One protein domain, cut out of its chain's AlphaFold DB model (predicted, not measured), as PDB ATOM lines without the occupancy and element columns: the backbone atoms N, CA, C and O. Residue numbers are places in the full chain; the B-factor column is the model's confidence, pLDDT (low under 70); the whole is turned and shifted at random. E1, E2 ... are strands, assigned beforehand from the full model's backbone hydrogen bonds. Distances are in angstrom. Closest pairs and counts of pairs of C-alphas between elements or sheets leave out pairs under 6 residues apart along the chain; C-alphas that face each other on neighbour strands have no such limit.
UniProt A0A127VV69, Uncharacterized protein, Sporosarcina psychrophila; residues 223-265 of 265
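AT A GLANCE: This is residues 223 to 265 of the 265 residues of an uncharacterized protein of Sporosarcina psychrophila (UniProt A0A127VV69). A long, narrow hairpin of two strands, E1 and E2, makes the length of the domain, and a second, much shorter hairpin, E3 and E4, follows at the end where E1 begins and E2 ends. E2 bends by 64 degrees at residue 243, toward the other end of the long hairpin. The printed part has 43 residues, with no named helix and four strands in the order E1, E2, E3, E4, in two antiparallel sheets of two strands each; the class is all strand. The whole is extended, with a radius of gyration of the C-alphas of 15.6 A, and only just flat, with spans of 45 by 23 by 7 A.

HOW THE PARTS SIT: E1, residues 223 to 233, and E2, residues 240 to 252, are antiparallel neighbours in a hairpin, at 166 degrees between their directions. N 224 and O 250 are 2.8 A apart and N 232 and O 241 are 2.8 A apart, both within hydrogen-bond range. E3, residues 255 to 258, meets E2 only through their link. E3 and E4, residues 261 to 264, form an antiparallel hairpin at 145 degrees, with N 263 and O 256 within hydrogen-bond range at 2.7 A. The closest C-alphas of E2 and E4 are those of Ser 252 and Thr 264, 5.7 A apart. The closest of E1 and E4 are those of Gly 224 and Thr 264, 7.0 A apart. E1 and E3 are apart.

IN THESE COORDINATES: E1 begins at C-alpha 223 (226.865, 162.054, 307.898) and is 31.3 A long. E2, 32.8 A long, begins at C-alpha 240 (201.100, 148.140, 304.484). E3 measures 10.1 A and E4 9.8 A, ending at C-alpha 264 (223.172, 169.271, 303.945).

THE WHOLE: The two C-alphas farthest apart, those of Asp 236 and Tyr 253, are 46.1 A apart. The printed part has no cut and no long link. Its mean pLDDT is 88.8; residues 260 to 262 and residue 265 are under 70.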
ATOM      1  N   LYS A 223     227.254 163.118 308.820       92.44
ATOM      2  CA  LYS A 223     226.865 162.054 307.898       92.44
ATOM      3  C   LYS A 223     225.375 162.185 307.612       92.44
ATOM      4  O   LYS A 223     224.552 161.919 308.485       92.44
ATOM      5  N   GLY A 224     225.037 162.595 306.395       89.00
ATOM      6  CA  GLY A 224     223.665 162.595 305.911       89.00
ATOM      7  C   GLY A 224     223.192 161.163 305.683       89.00
ATOM      8  O   GLY A 224     223.924 160.344 305.126       89.00
ATOM      9  N   ILE A 225     221.975 160.846 306.126       89.75
ATOM     10  CA  ILE A 225     221.329 159.552 305.892       89.75
ATOM     11  C   ILE A 225     219.958 159.814 305.272       89.75
ATOM     12  O   ILE A 225     219.120 160.482 305.872       89.75
ATOM     13  N   VAL A 226     219.722 159.263 304.083       88.19
ATOM     14  CA  VAL A 226     218.442 159.343 303.375       88.19
ATOM     15  C   VAL A 226     217.863 157.946 303.244       88.19
ATOM     16  O   VAL A 226     218.466 157.065 302.630       88.19
ATOM     17  N   THR A 227     216.665 157.760 303.785       91.62
ATOM     18  CA  THR A 227     215.933 156.496 303.703       91.62
ATOM     19  C   THR A 227     214.801 156.624 302.694       91.62
ATOM     20  O   THR A 227     213.854 157.383 302.891       91.62
ATOM     21  N   LYS A 228     214.879 155.860 301.602       92.81
ATOM     22  CA  LYS A 228     213.823 155.752 300.593       92.81
ATOM     23  C   LYS A 228     213.012 154.482 300.846       92.81
ATOM     24  O   LYS A 228     213.421 153.384 300.462       92.81
ATOM     25  N   LYS A 229     211.839 154.647 301.461       95.44
ATOM     26  CA  LYS A 229     210.868 153.573 301.704       95.44
ATOM     27  C   LYS A 229     209.807 153.570 300.600       95.44
ATOM     28  O   LYS A 229     209.174 154.591 300.348       95.44
ATOM     29  N   LYS A 230     209.599 152.424 299.950       95.00
ATOM     30  CA  LYS A 230     208.462 152.186 299.049       95.00
ATOM     31  C   LYS A 230     207.502 151.233 299.746       95.00
ATOM     32  O   LYS A 230     207.894 150.118 300.089       95.00
ATOM     33  N   ILE A 231     206.269 151.676 299.944       97.00
ATOM     34  CA  ILE A 231     205.186 150.893 300.541       97.00
ATOM     35  C   ILE A 231     204.063 150.705 299.525       97.00
ATOM     36  O   ILE A 231     203.762 151.612 298.751       97.00
ATOM     37  N   LEU A 232     203.481 149.513 299.519       96.38
ATOM     38  CA  LEU A 232     202.201 149.216 298.892       96.38
ATOM     39  C   LEU A 232     201.161 149.150 300.013       96.38
ATOM     40  O   LEU A 232     201.423 148.521 301.034       96.38
ATOM     41  N   VAL A 233     200.014 149.796 299.837       97.38
ATOM     42  CA  VAL A 233     198.927 149.787 300.824       97.38
ATOM     43  C   VAL A 233     197.735 149.078 300.201       97.38
ATOM     44  O   VAL A 233     197.295 149.451 299.115       97.38
ATOM     45  N   ASP A 234     197.250 148.035 300.864       95.81
ATOM     46  CA  ASP A 234     195.999 147.367 300.513       95.81
ATOM     47  C   ASP A 234     194.822 148.263 300.931       95.81
ATOM     48  O   ASP A 234     194.722 148.654 302.093       95.81
ATOM     49  N   TYR A 235     193.967 148.638 299.978       95.62
ATOM     50  CA  TYR A 235     192.902 149.622 300.205       95.62
ATOM     51  C   TYR A 235     191.756 149.103 301.078       95.62
ATOM     52  O   TYR A 235     191.137 149.897 301.782       95.62
ATOM     53  N   ASP A 236     191.483 147.800 301.045       95.88
ATOM     54  CA  ASP A 236     190.343 147.211 301.749       95.88
ATOM     55  C   ASP A 236     190.678 146.952 303.221       95.88
ATOM     56  O   ASP A 236     189.834 147.095 304.105       95.88
ATOM     57  N   THR A 237     191.932 146.590 303.498       96.38
ATOM     58  CA  THR A 237     192.401 146.222 304.843       96.38
ATOM     59  C   THR A 237     193.270 147.289 305.507       96.38
ATOM     60  O   THR A 237     193.523 147.209 306.710       96.38
ATOM     61  N   GLY A 238     193.772 148.261 304.740       96.25
ATOM     62  CA  GLY A 238     194.755 149.248 305.195       96.25
ATOM     63  C   GLY A 238     196.148 148.663 305.453       96.25
ATOM     64  O   GLY A 238     197.001 149.335 306.032       96.25
ATOM     65  N   LYS A 239     196.400 147.404 305.071       96.62
ATOM     66  CA  LYS A 239     197.660 146.724 305.379       96.62
ATOM     67  C   LYS A 239     198.799 147.265 304.514       96.62
ATOM     68  O   LYS A 239     198.721 147.262 303.286       96.62
ATOM     69  N   GLU A 240     199.883 147.686 305.161       97.50
ATOM     70  CA  GLU A 240     201.100 148.140 304.484       97.50
ATOM     71  C   GLU A 240     202.061 146.978 304.186       97.50
ATOM     72  O   GLU A 240     202.348 146.137 305.040       97.50
ATOM     73  N   TYR A 241     202.636 146.986 302.985       95.88
ATOM     74  CA  TYR A 241     203.658 146.053 302.522       95.88
ATOM     75  C   TYR A 241     204.895 146.840 302.097       95.88
ATOM     76  O   TYR A 241     204.853 147.649 301.170       95.88
ATOM     77  N   ILE A 242     206.021 146.609 302.770       95.94
ATOM     78  CA  ILE A 242     207.289 147.257 302.424       95.94
ATOM     79  C   ILE A 242     207.860 146.573 301.179       95.94
ATOM     80  O   ILE A 242     208.300 145.431 301.243       95.94
ATOM     81  N   ILE A 243     207.868 147.282 300.051       96.81
ATOM     82  CA  ILE A 243     208.405 146.794 298.772       96.81
ATOM     83  C   ILE A 243     209.923 146.971 298.717       96.81
ATOM     84  O   ILE A 243     210.642 146.120 298.205       96.81
ATOM     85  N   SER A 244     210.420 148.092 299.238       94.88
ATOM     86  CA  SER A 244     211.853 148.361 299.343       94.88
ATOM     87  C   SER A 244     212.129 149.362 300.457       94.88
ATOM     88  O   SER A 244     211.343 150.287 300.668       94.88
ATOM     89  N   ASN A 245     213.274 149.221 301.116       95.38
ATOM     90  CA  ASN A 245     213.749 150.156 302.126       95.38
ATOM     91  C   ASN A 245     215.245 150.402 301.914       95.38
ATOM     92  O   ASN A 245     216.081 149.687 302.461       95.38
ATOM     93  N   ASN A 246     215.568 151.369 301.057       94.62
ATOM     94  CA  ASN A 246     216.949 151.659 300.690       94.62
ATOM     95  C   ASN A 246     217.476 152.808 301.539       94.62
ATOM     96  O   ASN A 246     216.816 153.842 301.655       94.62
ATOM     97  N   GLN A 247     218.679 152.647 302.074       95.38
ATOM     98  CA  GLN A 247     219.370 153.677 302.833       95.38
ATOM     99  C   GLN A 247     220.589 154.150 302.047       95.38
ATOM    100  O   GLN A 247     221.413 153.348 301.612       95.38
ATOM    101  N   TYR A 248     220.695 155.461 301.873       92.50
ATOM    102  CA  TYR A 248     221.827 156.128 301.251       92.50
ATOM    103  C   TYR A 248     222.503 156.985 302.312       92.50
ATOM    104  O   TYR A 248     221.821 157.612 303.122       92.50
ATOM    105  N   SER A 249     223.832 157.020 302.317       93.06
ATOM    106  CA  SER A 249     224.573 157.934 303.179       93.06
ATOM    107  C   SER A 249     225.612 158.704 302.395       93.06
ATOM    108  O   SER A 249     226.217 158.151 301.480       93.06
ATOM    109  N   PHE A 250     225.838 159.944 302.794       91.38
ATOM    110  CA  PHE A 250     226.840 160.820 302.209       91.38
ATOM    111  C   PHE A 250     227.445 161.697 303.302       91.38
ATOM    112  O   PHE A 250     226.834 161.927 304.348       91.38
ATOM    113  N   ASP A 251     228.656 162.167 303.055       93.25
ATOM    114  CA  ASP A 251     229.339 163.097 303.939       93.25
ATOM    115  C   ASP A 251     228.825 164.513 303.672       93.25
ATOM    116  O   ASP A 251     228.647 164.907 302.520       93.25
ATOM    117  N   SER A 252     228.574 165.267 304.739       90.62
ATOM    118  CA  SER A 252     228.148 166.660 304.682       90.62
ATOM    119  C   SER A 252     229.138 167.537 305.435       90.62
ATOM    120  O   SER A 252     229.537 167.248 306.564       90.62
ATOM    121  N   TYR A 253     229.532 168.626 304.795       88.75
ATOM    122  CA  TYR A 253     230.482 169.622 305.270       88.75
ATOM    123  C   TYR A 253     229.795 170.729 306.067       88.75
ATOM    124  O   TYR A 253     230.469 171.579 306.633       88.75
ATOM    125  N   GLY A 254     228.468 170.716 306.165       87.38
ATOM    126  CA  GLY A 254     227.728 171.633 307.013       87.38
ATOM    127  C   GLY A 254     226.232 171.573 306.768       87.38
ATOM    128  O   GLY A 254     225.755 171.043 305.769       87.38
ATOM    129  N   ILE A 255     225.484 172.138 307.706       86.88
ATOM    130  CA  ILE A 255     224.037 172.259 307.591       86.88
ATOM    131  C   ILE A 255     223.690 173.700 307.221       86.88
ATOM    132  O   ILE A 255     224.156 174.645 307.854       86.88
ATOM    133  N   TRP A 256     222.848 173.857 306.207       87.19
ATOM    134  CA  TRP A 256     222.322 175.130 305.738       87.19
ATOM    135  C   TRP A 256     220.799 175.097 305.721       87.19
ATOM    136  O   TRP A 256     220.190 174.042 305.568       87.19
ATOM    137  N   ILE A 257     220.160 176.245 305.877       81.81
ATOM    138  CA  ILE A 257     218.708 176.371 305.860       81.81
ATOM    139  C   ILE A 257     218.322 177.193 304.642       81.81
ATOM    140  O   ILE A 257     218.765 178.334 304.483       81.81
ATOM    141  N   ASP A 258     217.448 176.628 303.819       78.56
ATOM    142  CA  ASP A 258     216.810 177.325 302.711       78.56
ATOM    143  C   ASP A 258     215.290 177.274 302.891       78.56
ATOM    144  O   ASP A 258     214.673 176.208 302.952       78.56
ATOM    145  N   GLY A 259     214.672 178.440 303.081       72.44
ATOM    146  CA  GLY A 259     213.264 178.529 303.462       72.44
ATOM    147  C   GLY A 259     212.968 177.785 304.772       72.44
ATOM    148  O   GLY A 259     213.445 178.188 305.840       72.44
ATOM    149  N   SER A 260     212.149 176.731 304.688       64.12
ATOM    150  CA  SER A 260     211.805 175.814 305.788       64.12
ATOM    151  C   SER A 260     212.517 174.459 305.692       64.12
ATOM    152  O   SER A 260     212.159 173.531 306.416       64.12
ATOM    153  N   GLN A 261     213.467 174.310 304.768       65.31
ATOM    154  CA  GLN A 261     214.185 173.064 304.532       65.31
ATOM    155  C   GLN A 261     215.600 173.150 305.093       65.31
ATOM    156  O   GLN A 261     216.279 174.168 304.976       65.31
ATOM    157  N   VAL A 262     216.036 172.051 305.701       68.38
ATOM    158  CA  VAL A 262     217.414 171.861 306.140       68.38
ATOM    159  C   VAL A 262     218.147 171.128 305.024       68.38
ATOM    160  O   VAL A 262     217.804 169.997 304.687       68.38
ATOM    161  N   ILE A 263     219.134 171.791 304.435       74.56
ATOM    162  CA  ILE A 263     219.995 171.274 303.379       74.56
ATOM    163  C   ILE A 263     221.332 170.891 304.000       74.56
ATOM    164  O   ILE A 263     221.953 171.657 304.732       74.56
ATOM    165  N   THR A 264     221.796 169.693 303.691       72.62
ATOM    166  CA  THR A 264     223.172 169.271 303.945       72.62
ATOM    167  C   THR A 264     224.040 169.706 302.768       72.62
ATOM    168  O   THR A 264     223.771 169.284 301.641       72.62
ATOM    169  N   ALA A 265     225.039 170.548 303.020       59.94
ATOM    170  CA  ALA A 265     226.058 170.943 302.046       59.94
ATOM    171  C   ALA A 265     227.293 170.044 302.142       59.94
ATOM    172  O   ALA A 265     227.498 169.441 303.225       59.94
TER     173      ALA A 265